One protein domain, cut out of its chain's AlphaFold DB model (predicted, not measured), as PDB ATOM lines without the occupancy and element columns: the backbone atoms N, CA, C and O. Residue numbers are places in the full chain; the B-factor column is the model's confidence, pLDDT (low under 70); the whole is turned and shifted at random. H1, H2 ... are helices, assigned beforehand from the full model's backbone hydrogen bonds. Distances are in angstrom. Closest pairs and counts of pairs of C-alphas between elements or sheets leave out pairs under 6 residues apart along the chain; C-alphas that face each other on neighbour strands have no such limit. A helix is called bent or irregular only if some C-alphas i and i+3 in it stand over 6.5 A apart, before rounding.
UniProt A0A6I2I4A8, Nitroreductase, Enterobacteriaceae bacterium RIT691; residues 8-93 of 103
ATOM      1  N   GLU A   8     166.351 -47.144  51.099       93.56
ATOM      2  CA  GLU A   8     165.621 -45.935  50.700       93.56
ATOM      3  C   GLU A   8     166.518 -44.694  50.752       93.56
ATOM      4  O   GLU A   8     166.474 -43.872  49.839       93.56
ATOM      5  N   GLN A   9     167.370 -44.585  51.777       94.62
ATOM      6  CA  GLN A   9     168.368 -43.520  51.881       94.62
ATOM      7  C   GLN A   9     169.427 -43.638  50.780       94.62
ATOM      8  O   GLN A   9     169.747 -42.634  50.152       94.62
ATOM      9  N   GLU A  10     169.922 -44.843  50.483       93.38
ATOM     10  CA  GLU A  10     170.864 -45.088  49.380       93.38
ATOM     11  C   GLU A  10     170.282 -44.663  48.030       93.38
ATOM     12  O   GLU A  10     170.938 -43.953  47.263       93.38
ATOM     13  N   ARG A  11     169.024 -45.034  47.757       94.00
ATOM     14  CA  ARG A  11     168.327 -44.627  46.533       94.00
ATOM     15  C   ARG A  11     168.155 -43.114  46.467       94.00
ATOM     16  O   ARG A  11     168.479 -42.512  45.449       94.00
ATOM     17  N   TYR A  12     167.693 -42.498  47.554       95.25
ATOM     18  CA  TYR A  12     167.539 -41.048  47.631       95.25
ATOM     19  C   TYR A  12     168.862 -40.323  47.357       95.25
ATOM     20  O   TYR A  12     168.894 -39.390  46.559       95.25
ATOM     21  N   MET A  13     169.959 -40.759  47.984       94.94
ATOM     22  CA  MET A  13     171.283 -40.172  47.770       94.94
ATOM     23  C   MET A  13     171.744 -40.341  46.325       94.94
ATOM     24  O   MET A  13     172.199 -39.374  45.726       94.94
ATOM     25  N   THR A  14     171.575 -41.534  45.753       94.19
ATOM     26  CA  THR A  14     171.934 -41.820  44.356       94.19
ATOM     27  C   THR A  14     171.187 -40.889  43.398       94.19
ATOM     28  O   THR A  14     171.817 -40.201  42.596       94.19
ATOM     29  N   ASP A  15     169.862 -40.783  43.540       94.31
ATOM     30  CA  ASP A  15     169.030 -39.911  42.702       94.31
ATOM     31  C   ASP A  15     169.434 -38.431  42.854       94.31
ATOM     32  O   ASP A  15     169.468 -37.677  41.878       94.31
ATOM     33  N   LYS A  16     169.773 -37.996  44.076       96.81
ATOM     34  CA  LYS A  16     170.226 -36.622  44.333       96.81
ATOM     35  C   LYS A  16     171.611 -36.334  43.770       96.81
ATOM     36  O   LYS A  16     171.797 -35.248  43.234       96.81
ATOM     37  N   ILE A  17     172.551 -37.270  43.864       96.88
ATOM     38  CA  ILE A  17     173.897 -37.110  43.302       96.88
ATOM     39  C   ILE A  17     173.797 -36.887  41.795       96.88
ATOM     40  O   ILE A  17     174.344 -35.903  41.307       96.88
ATOM     41  N   PHE A  18     173.047 -37.722  41.069       94.69
ATOM     42  CA  PHE A  18     172.885 -37.541  39.623       94.69
ATOM     43  C   PHE A  18     172.240 -36.205  39.271       94.69
ATOM     44  O   PHE A  18     172.747 -35.497  38.406       94.69
ATOM     45  N   LYS A  19     171.197 -35.803  40.007       96.94
ATOM     46  CA  LYS A  19     170.595 -34.480  39.831       96.94
ATOM     47  C   LYS A  19     171.632 -33.354  39.982       96.94
ATOM     48  O   LYS A  19     171.679 -32.461  39.143       96.94
ATOM     49  N   TYR A  20     172.438 -33.379  41.041       98.00
ATOM     50  CA  TYR A  20     173.441 -32.338  41.271       98.00
ATOM     51  C   TYR A  20     174.577 -32.374  40.243       98.00
ATOM     52  O   TYR A  20     175.113 -31.322  39.907       98.00
ATOM     53  N   LEU A  21     174.930 -33.548  39.709       96.75
ATOM     54  CA  LEU A  21     175.894 -33.663  38.611       96.75
ATOM     55  C   LEU A  21     175.368 -33.005  37.328       96.75
ATOM     56  O   LEU A  21     176.112 -32.271  36.676       96.75
ATOM     57  N   ASP A  22     174.093 -33.214  36.996       97.44
ATOM     58  CA  ASP A  22     173.456 -32.580  35.836       97.44
ATOM     59  C   ASP A  22     173.365 -31.053  36.001       97.44
ATOM     60  O   ASP A  22     173.663 -30.305  35.065       97.44
ATOM     61  N   GLU A  23     172.995 -30.581  37.198       98.00
ATOM     62  CA  GLU A  23     172.960 -29.148  37.532       98.00
ATOM     63  C   GLU A  23     174.357 -28.521  37.415       98.00
ATOM     64  O   GLU A  23     174.523 -27.517  36.719       98.00
ATOM     65  N   LEU A  24     175.379 -29.158  37.995       97.94
ATOM     66  CA  LEU A  24     176.766 -28.704  37.903       97.94
ATOM     67  C   LEU A  24     177.245 -28.625  36.448       97.94
ATOM     68  O   LEU A  24     177.864 -27.639  36.047       97.94
ATOM     69  N   TYR A  25     176.946 -29.640  35.633       96.38
ATOM     70  CA  TYR A  25     177.303 -29.627  34.215       96.38
ATOM     71  C   TYR A  25     176.657 -28.442  33.484       96.38
ATOM     72  O   TYR A  25     177.337 -27.718  32.751       96.38
ATOM     73  N   ALA A  26     175.365 -28.197  33.711       97.81
ATOM     74  CA  ALA A  26     174.658 -27.074  33.104       97.81
ATOM     75  C   ALA A  26     175.255 -25.715  33.518       97.81
ATOM     76  O   ALA A  26     175.432 -24.833  32.671       97.81
ATOM     77  N   GLU A  27     175.618 -25.555  34.791       98.31
ATOM     78  CA  GLU A  27     176.250 -24.341  35.318       98.31
ATOM     79  C   GLU A  27     177.627 -24.082  34.696       98.31
ATOM     80  O   GLU A  27     177.923 -22.953  34.285       98.31
ATOM     81  N   VAL A  28     178.453 -25.121  34.549       97.75
ATOM     82  CA  VAL A  28     179.768 -25.015  33.902       97.75
ATOM     83  C   VAL A  28     179.617 -24.589  32.440       97.75
ATOM     84  O   VAL A  28     180.292 -23.659  31.995       97.75
ATOM     85  N   ILE A  29     178.693 -25.201  31.693       97.88
ATOM     86  CA  ILE A  29     178.439 -24.832  30.292       97.88
ATOM     87  C   ILE A  29     177.937 -23.387  30.178       97.88
ATOM     88  O   ILE A  29     178.406 -22.640  29.315       97.88
ATOM     89  N   SER A  30     177.026 -22.971  31.060       98.19
ATOM     90  CA  SER A  30     176.536 -21.589  31.115       98.19
ATOM     91  C   SER A  30     177.678 -20.597  31.363       98.19
ATOM     92  O   SER A  30     177.825 -19.620  30.627       98.19
ATOM     93  N   THR A  31     178.547 -20.893  32.331       98.31
ATOM     94  CA  THR A  31     179.705 -20.058  32.688       98.31
ATOM     95  C   THR A  31     180.690 -19.917  31.527       98.31
ATOM     96  O   THR A  31     181.190 -18.821  31.260       98.31
ATOM     97  N   ILE A  32     180.943 -21.000  30.789       98.06
ATOM     98  CA  ILE A  32     181.807 -20.976  29.602       98.06
ATOM     99  C   ILE A  32     181.224 -20.059  28.522       98.06
ATOM    100  O   ILE A  32     181.936 -19.198  28.004       98.06
ATOM    101  N   ASN A  33     179.930 -20.186  28.221       97.38
ATOM    102  CA  ASN A  33     179.273 -19.358  27.204       97.38
ATOM    103  C   ASN A  33     179.254 -17.871  27.600       97.38
ATOM    104  O   ASN A  33     179.479 -16.996  26.764       97.38
ATOM    105  N   GLN A  34     179.019 -17.571  28.881       98.06
ATOM    106  CA  GLN A  34     179.091 -16.204  29.405       98.06
ATOM    107  C   GLN A  34     180.507 -15.628  29.303       98.06
ATOM    108  O   GLN A  34     180.677 -14.455  28.966       98.06
ATOM    109  N   THR A  35     181.524 -16.453  29.555       98.12
ATOM    110  CA  THR A  35     182.930 -16.052  29.443       98.12
ATOM    111  C   THR A  35     183.306 -15.735  27.997       98.12
ATOM    112  O   THR A  35     183.918 -14.697  27.751       98.12
ATOM    113  N   GLU A  36     182.885 -16.563  27.034       97.31
ATOM    114  CA  GLU A  36     183.052 -16.272  25.605       97.31
ATOM    115  C   GLU A  36     182.379 -14.946  25.224       97.31
ATOM    116  O   GLU A  36     183.006 -14.086  24.602       97.31
ATOM    117  N   ALA A  37     181.116 -14.751  25.616       96.31
ATOM    118  CA  ALA A  37     180.371 -13.535  25.295       96.31
ATOM    119  C   ALA A  37     181.057 -12.280  25.852       96.31
ATOM    120  O   ALA A  37     181.175 -11.276  25.149       96.31
ATOM    121  N   LYS A  38     181.558 -12.355  27.091       97.88
ATOM    122  CA  LYS A  38     182.308 -11.268  27.724       97.88
ATOM    123  C   LYS A  38     183.605 -10.963  26.976       97.88
ATOM    124  O   LYS A  38     183.842  -9.809  26.639       97.88
ATOM    125  N   ALA A  39     184.405 -11.983  26.663       96.94
ATOM    126  CA  ALA A  39     185.648 -11.799  25.916       96.94
ATOM    127  C   ALA A  39     185.390 -11.176  24.533       96.94
ATOM    128  O   ALA A  39     186.077 -10.242  24.131       96.94
ATOM    129  N   ASN A  40     184.352 -11.635  23.830       95.44
ATOM    130  CA  ASN A  40     183.971 -11.090  22.528       95.44
ATOM    131  C   ASN A  40     183.511  -9.630  22.612       95.44
ATOM    132  O   ASN A  40     183.841  -8.845  21.724       95.44
ATOM    133  N   ALA A  41     182.785  -9.254  23.669       95.50
ATOM    134  CA  ALA A  41     182.405  -7.866  23.911       95.50
ATOM    135  C   ALA A  41     183.633  -6.976  24.162       95.50
ATOM    136  O   ALA A  41     183.725  -5.899  23.575       95.50
ATOM    137  N   ASP A  42     184.598  -7.446  24.959       97.69
ATOM    138  CA  ASP A  42     185.847  -6.723  25.226       97.69
ATOM    139  C   ASP A  42     186.680  -6.546  23.940       97.69
ATOM    140  O   ASP A  42     187.172  -5.451  23.658       97.69
ATOM    141  N   PHE A  43     186.781  -7.585  23.102       97.38
ATOM    142  CA  PHE A  43     187.456  -7.500  21.803       97.38
ATOM    143  C   PHE A  43     186.760  -6.521  20.850       97.38
ATOM    144  O   PHE A  43     187.425  -5.680  20.242       97.38
ATOM    145  N   ALA A  44     185.429  -6.570  20.763       95.31
ATOM    146  CA  ALA A  44     184.655  -5.657  19.928       95.31
ATOM    147  C   ALA A  44     184.789  -4.199  20.394       95.31
ATOM    148  O   ALA A  44     184.938  -3.301  19.566       95.31
ATOM    149  N   ALA A  45     184.801  -3.956  21.710       97.31
ATOM    150  CA  ALA A  45     185.039  -2.630  22.280       97.31
ATOM    151  C   ALA A  45     186.438  -2.085  21.937       97.31
ATOM    152  O   ALA A  45     186.607  -0.876  21.782       97.31
ATOM    153  N   ALA A  46     187.422  -2.969  21.751       97.56
ATOM    154  CA  ALA A  46     188.758  -2.633  21.263       97.56
ATOM    155  C   ALA A  46     188.854  -2.522  19.723       97.56
ATOM    156  O   ALA A  46     189.945  -2.320  19.190       97.56
ATOM    157  N   GLY A  47     187.742  -2.660  18.992       97.06
ATOM    158  CA  GLY A  47     187.709  -2.614  17.527       97.06
ATOM    159  C   GLY A  47     188.217  -3.887  16.841       97.06
ATOM    160  O   GLY A  47     188.496  -3.866  15.644       97.06
ATOM    161  N   ILE A  48     188.352  -4.991  17.581       96.56
ATOM    162  CA  ILE A  48     188.804  -6.283  17.063       96.56
ATOM    163  C   ILE A  48     187.577  -7.128  16.707       96.56
ATOM    164  O   ILE A  48     186.782  -7.489  17.573       96.56
ATOM    165  N   THR A  49     187.459  -7.493  15.431       90.62
ATOM    166  CA  THR A  49     186.373  -8.338  14.917       90.62
ATOM    167  C   THR A  49     186.945  -9.608  14.301       90.62
ATOM    168  O   THR A  49     187.866  -9.551  13.487       90.62
ATOM    169  N   PHE A  50     186.373 -10.759  14.653       89.56
ATOM    170  CA  PHE A  50     186.764 -12.059  14.106       89.56
ATOM    171  C   PHE A  50     185.789 -12.494  13.010       89.56
ATOM    172  O   PHE A  50     184.578 -12.365  13.163       89.56
ATOM    173  N   THR A  51     186.308 -13.030  11.905       85.31
ATOM    174  CA  THR A  51     185.505 -13.479  10.751       85.31
ATOM    175  C   THR A  51     185.047 -14.934  10.847       85.31
ATOM    176  O   THR A  51     184.122 -15.324  10.140       85.31
ATOM    177  N   ALA A  52     185.687 -15.735  11.703       84.56
ATOM    178  CA  ALA A  52     185.374 -17.148  11.900       84.56
ATOM    179  C   ALA A  52     185.078 -17.447  13.374       84.56
ATOM    180  O   ALA A  52     183.919 -17.526  13.774       84.56
ATOM    181  N   HIS A  53     186.123 -17.570  14.195       82.62
ATOM    182  CA  HIS A  53     185.994 -17.854  15.620       82.62
ATOM    183  C   HIS A  53     186.888 -16.928  16.436       82.62
ATOM    184  O   HIS A  53     188.024 -16.644  16.055       82.62
ATOM    185  N   SER A  54     186.367 -16.483  17.575       91.06
ATOM    186  CA  SER A  54     187.152 -15.787  18.589       91.06
ATOM    187  C   SER A  54     188.219 -16.719  19.176       91.06
ATOM    188  O   SER A  54     187.943 -17.912  19.346       91.06
ATOM    189  N   PRO A  55     189.414 -16.219  19.544       92.69
ATOM    190  CA  PRO A  55     190.401 -17.010  20.277       92.69
ATOM    191  C   PRO A  55     189.866 -17.496  21.635       92.69
ATOM    192  O   PRO A  55     190.327 -18.513  22.137       92.69
ATOM    193  N   ALA A  56     188.865 -16.818  22.205       95.44
ATOM    194  CA  ALA A  56     188.200 -17.199  23.451       95.44
ATOM    195  C   ALA A  56     186.847 -17.903  23.219       95.44
ATOM    196  O   ALA A  56     185.926 -17.754  24.020       95.44
ATOM    197  N   ASN A  57     186.693 -18.641  22.116       95.94
ATOM    198  CA  ASN A  57     185.451 -19.365  21.831       95.94
ATOM    199  C   ASN A  57     185.182 -20.504  22.836       95.94
ATOM    200  O   ASN A  57     186.116 -21.066  23.417       95.94
ATOM    201  N   ALA A  58     183.917 -20.907  22.993       95.81
ATOM    202  CA  ALA A  58     183.516 -21.936  23.953       95.81
ATOM    203  C   ALA A  58     184.255 -23.273  23.793       95.81
ATOM    204  O   ALA A  58     184.506 -23.944  24.792       95.81
ATOM    205  N   THR A  59     184.612 -23.689  22.574       95.94
ATOM    206  CA  THR A  59     185.354 -24.944  22.358       95.94
ATOM    207  C   THR A  59     186.753 -24.861  22.959       95.94
ATOM    208  O   THR A  59     187.158 -25.762  23.693       95.94
ATOM    209  N   PHE A  60     187.465 -23.760  22.711       96.06
ATOM    210  CA  PHE A  60     188.770 -23.516  23.320       96.06
ATOM    211  C   PHE A  60     188.667 -23.418  24.847       96.06
ATOM    212  O   PHE A  60     189.419 -24.077  25.561       96.06
ATOM    213  N   LEU A  61     187.687 -22.667  25.359       97.56
ATOM    214  CA  LEU A  61     187.476 -22.518  26.800       97.56
ATOM    215  C   LEU A  61     187.176 -23.861  27.489       97.56
ATOM    216  O   LEU A  61     187.731 -24.129  28.552       97.56
ATOM    217  N   LYS A  62     186.366 -24.734  26.874       97.25
ATOM    218  CA  LYS A  62     186.122 -26.102  27.373       97.25
ATOM    219  C   LYS A  62     187.412 -26.906  27.463       97.25
ATOM    220  O   LYS A  62     187.639 -27.554  28.479       97.25
ATOM    221  N   ALA A  63     188.248 -26.856  26.425       96.25
ATOM    222  CA  ALA A  63     189.520 -27.572  26.408       96.25
ATOM    223  C   ALA A  63     190.459 -27.086  27.524       96.25
ATOM    224  O   ALA A  63     191.017 -27.906  28.247       96.25
ATOM    225  N   VAL A  64     190.566 -25.768  27.723       96.56
ATOM    226  CA  VAL A  64     191.388 -25.179  28.795       96.56
ATOM    227  C   VAL A  64     190.872 -25.560  30.184       96.56
ATOM    228  O   VAL A  64     191.667 -25.887  31.061       96.56
ATOM    229  N   VAL A  65     189.555 -25.527  30.406       96.75
ATOM    230  CA  VAL A  65     188.969 -25.929  31.695       96.75
ATOM    231  C   VAL A  65     189.201 -27.416  31.953       96.75
ATOM    232  O   VAL A  65     189.619 -27.775  33.049       96.75
ATOM    233  N   HIS A  66     188.983 -28.271  30.951       95.50
ATOM    234  CA  HIS A  66     189.252 -29.704  31.060       95.50
ATOM    235  C   HIS A  66     190.713 -29.981  31.437       95.50
ATOM    236  O   HIS A  66     190.961 -30.749  32.359       95.50
ATOM    237  N   ASP A  67     191.666 -29.343  30.756       95.31
ATOM    238  CA  ASP A  67     193.098 -29.510  31.020       95.31
ATOM    239  C   ASP A  67     193.482 -29.104  32.453       95.31
ATOM    240  O   ASP A  67     194.128 -29.864  33.173       95.31
ATOM    241  N   ARG A  68     192.990 -27.950  32.926       96.25
ATOM    242  CA  ARG A  68     193.244 -27.489  34.301       96.25
ATOM    243  C   ARG A  68     192.630 -28.408  35.352       96.25
ATOM    244  O   ARG A  68     193.302 -28.746  36.319       96.25
ATOM    245  N   LEU A  69     191.384 -28.839  35.153       95.56
ATOM    246  CA  LEU A  69     190.720 -29.767  36.071       95.56
ATOM    247  C   LEU A  69     191.401 -31.137  36.082       95.56
ATOM    248  O   LEU A  69     191.498 -31.759  37.134       95.56
ATOM    249  N   PHE A  70     191.894 -31.603  34.934       95.06
ATOM    250  CA  PHE A  70     192.700 -32.815  34.862       95.06
ATOM    251  C   PHE A  70     193.976 -32.672  35.699       95.06
ATOM    252  O   PHE A  70     194.232 -33.529  36.548       95.06
ATOM    253  N   ALA A  71     194.719 -31.574  35.518       94.44
ATOM    254  CA  ALA A  71     195.931 -31.282  36.281       94.44
ATOM    255  C   ALA A  71     195.677 -31.232  37.800       94.44
ATOM    256  O   ALA A  71     196.408 -31.841  38.582       94.44
ATOM    257  N   GLU A  72     194.609 -30.550  38.217       95.50
ATOM    258  CA  GLU A  72     194.191 -30.468  39.621       95.50
ATOM    259  C   GLU A  72     193.767 -31.826  40.189       95.50
ATOM    260  O   GLU A  72     194.106 -32.146  41.326       95.50
ATOM    261  N   LEU A  73     193.052 -32.638  39.406       94.12
ATOM    262  CA  LEU A  73     192.546 -33.935  39.849       94.12
ATOM    263  C   LEU A  73     193.675 -34.926  40.130       94.12
ATOM    264  O   LEU A  73     193.600 -35.670  41.106       94.12
ATOM    265  N   HIS A  74     194.699 -34.962  39.274       94.56
ATOM    266  CA  HIS A  74     195.828 -35.852  39.509       94.56
ATOM    267  C   HIS A  74     196.836 -35.254  40.501       94.56
ATOM    268  O   HIS A  74     197.496 -36.013  41.198       94.56
ATOM    269  N   ALA A  75     196.958 -33.924  40.602       93.25
ATOM    270  CA  ALA A  75     197.801 -33.230  41.585       93.25
ATOM    271  C   ALA A  75     199.254 -33.762  41.683       93.25
ATOM    272  O   ALA A  75     199.853 -33.788  42.755       93.25
ATOM    273  N   GLY A  76     199.820 -34.210  40.557       90.94
ATOM    274  CA  GLY A  76     201.145 -34.845  40.484       90.94
ATOM    275  C   GLY A  76     201.173 -36.375  40.650       90.94
ATOM    276  O   GLY A  76     202.212 -36.980  40.406       90.94
ATOM    277  N   ASP A  77     200.054 -37.024  40.981       94.44
ATOM    278  CA  ASP A  77     199.915 -38.488  40.972       94.44
ATOM    279  C   ASP A  77     199.835 -39.008  39.528       94.44
ATOM    280  O   ASP A  77     198.798 -38.952  38.859       94.44
ATOM    281  N   LEU A  78     200.965 -39.520  39.040       90.94
ATOM    282  CA  LEU A  78     201.094 -40.049  37.684       90.94
ATOM    283  C   LEU A  78     200.248 -41.307  37.451       90.94
ATOM    284  O   LEU A  78     199.729 -41.489  36.351       90.94
ATOM    285  N   ALA A  79     200.057 -42.154  38.467       91.62
ATOM    286  CA  ALA A  79     199.246 -43.362  38.329       91.62
ATOM    287  C   ALA A  79     197.762 -43.002  38.172       91.62
ATOM    288  O   ALA A  79     197.053 -43.580  37.339       91.62
ATOM    289  N   LEU A  80     197.292 -42.004  38.926       93.38
ATOM    290  CA  LEU A  80     195.948 -41.457  38.769       93.38
ATOM    291  C   LEU A  80     195.775 -40.779  37.404       93.38
ATOM    292  O   LEU A  80     194.790 -41.056  36.713       93.38
ATOM    293  N   ALA A  81     196.746 -39.965  36.978       93.00
ATOM    294  CA  ALA A  81     196.739 -39.322  35.664       93.00
ATOM    295  C   ALA A  81     196.627 -40.354  34.527       93.00
ATOM    296  O   ALA A  81     195.719 -40.270  33.695       93.00
ATOM    297  N   GLN A  82     197.483 -41.383  34.530       91.12
ATOM    298  CA  GLN A  82     197.458 -42.476  33.551       91.12
ATOM    299  C   GLN A  82     196.115 -43.211  33.545       91.12
ATOM    300  O   GLN A  82     195.574 -43.522  32.478       91.12
ATOM    301  N   LYS A  83     195.538 -43.471  34.724       92.19
ATOM    302  CA  LYS A  83     194.230 -44.122  34.841       92.19
ATOM    303  C   LYS A  83     193.122 -43.283  34.204       92.19
ATOM    304  O   LYS A  83     192.319 -43.832  33.450       92.19
ATOM    305  N   ILE A  84     193.083 -41.978  34.470       93.12
ATOM    306  CA  ILE A  84     192.097 -41.058  33.883       93.12
ATOM    307  C   ILE A  84     192.250 -41.007  32.360       93.12
ATOM    308  O   ILE A  84     191.273 -41.221  31.641       93.12
ATOM    309  N   LEU A  85     193.474 -40.820  31.860       91.81
ATOM    310  CA  LEU A  85     193.758 -40.802  30.422       91.81
ATOM    311  C   LEU A  85     193.350 -42.110  29.738       91.81
ATOM    312  O   LEU A  85     192.732 -42.086  28.676       91.81
ATOM    313  N   THR A  86     193.611 -43.254  30.373       90.94
ATOM    314  CA  THR A  86     193.206 -44.571  29.863       90.94
ATOM    315  C   THR A  86     191.686 -44.715  29.792       90.94
ATOM    316  O   THR A  86     191.165 -45.272  28.825       90.94
ATOM    317  N   MET A  87     190.951 -44.232  30.801       91.81
ATOM    318  CA  MET A  87     189.483 -44.248  30.778       91.81
ATOM    319  C   MET A  87     188.937 -43.370  29.646       91.81
ATOM    320  O   MET A  87     188.099 -43.839  28.875       91.81
ATOM    321  N   ASN A  88     189.469 -42.154  29.493       92.06
ATOM    322  CA  ASN A  88     189.077 -41.235  28.425       92.06
ATOM    323  C   ASN A  88     189.386 -41.814  27.034       92.06
ATOM    324  O   ASN A  88     188.546 -41.758  26.138       92.06
ATOM    325  N   ALA A  89     190.555 -42.439  26.861       91.06
ATOM    326  CA  ALA A  89     190.942 -43.105  25.620       91.06
ATOM    327  C   ALA A  89     189.984 -44.246  25.255       91.06
ATOM    328  O   ALA A  89     189.476 -44.297  24.134       91.06
ATOM    329  N   LYS A  90     189.664 -45.116  26.223       91.19
ATOM    330  CA  LYS A  90     188.693 -46.203  26.030       91.19
ATOM    331  C   LYS A  90     187.315 -45.672  25.653       91.19
ATOM    332  O   LYS A  90     186.696 -46.214  24.742       91.19
ATOM    333  N   GLN A  91     186.847 -44.613  26.315       92.31
ATOM    334  CA  GLN A  91     185.572 -43.973  25.989       92.31
ATOM    335  C   GLN A  91     185.564 -43.401  24.563       92.31
ATOM    336  O   GLN A  91     184.547 -43.479  23.879       92.31
ATOM    337  N   ALA A  92     186.698 -42.875  24.099       92.62
ATOM    338  CA  ALA A  92     186.869 -42.377  22.738       92.62
ATOM    339  C   ALA A  92     187.101 -43.484  21.688       92.62
ATOM    340  O   ALA A  92     187.219 -43.178  20.503       92.62
ATOM    341  N   GLY A  93     187.188 -44.760  22.088       92.25
ATOM    342  CA  GLY A  93     187.516 -45.869  21.184       92.25
ATOM    343  C   GLY A  93     188.970 -45.860  20.698       92.25
ATOM    344  O   GLY A  93     189.276 -46.445  19.660       92.25
TER     345      GLY A  93
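Overview. This is residues 8 to 93 of the 103 residues of the protein "Nitroreductase" of Enterobacteriaceae bacterium RIT691 (UniProt A0A6I2I4A8). Look first for one very long helix, H1, which makes the longest axis; a long link turns back from its last residue, and from beside residues 32 to 36 of H1 the helix H2 runs off aslant, so that the two make an open V, with H3 turning a further corner at the last residues of H2. Residues 8 to 27 of H1 stick out with nothing packed on them, and H3 keeps clear of H1. The printed part has 86 residues with three named helices, in the order H1, H2, H3, and no named strand; the class is all helix. It is only just loose, close to extended, with a radius of gyration of the C-alphas of 17.9 A, and its elongated outline spans 57 by 34 by 26 A.

Arrangement. Begin with H1, residues 8 to 45, and look at its residues 32 to 36, with which alone it touches H2, residues 58 to 74. H2 touches H1 with its residues 58 to 62 alone. The closest C-alphas of the two helices are those of Glu 36 and Ala 58, 5.9 A apart. Their lines stand at a steep tilt of 50 degrees, and they run opposite ways. Go on along H2 to residues 70 to 74, with which alone it touches H3, residues 78 to 91. H2 and H3 only just touch, with 3 pairs of C-alphas within 8 A; the closest are those of His 74 and Ala 81, 5.3 A apart. They form a helical hairpin and run opposite ways at a steep tilt of 42 degrees. H1 and H3 are apart. In H1, H2 and H3 you will find every O i to N i+4 pair within hydrogen-bond range.

Along the chain. Find C-alpha 8 at (165.621, -45.935, 50.700); from there H1 runs 55.3 A to C-alpha 45 at (185.039, -2.630, 22.280), and it is not bent. Pick up H2 at C-alpha 58, at (183.516, -21.936, 23.953), and read on to C-alpha 74, 24.2 A from it. H3 begins at Leu 78 and runs 19.8 A to C-alpha 91 at (185.572, -43.973, 25.989).

Size, cuts and confidence. The C-alphas of Glu 8 and Gly 47 are the two farthest apart, at 58.9 A. Residues 46 to 57 make the long link from H1 to H2, while the link from H2 to H3 is tight, with 3 residues. Residues 8 to 27 stand free, and so do residues 75 to 80 and 86 to 93. The printed part has no cut. The mean pLDDT of the printed part is 94.8, and no printed residue is under 70.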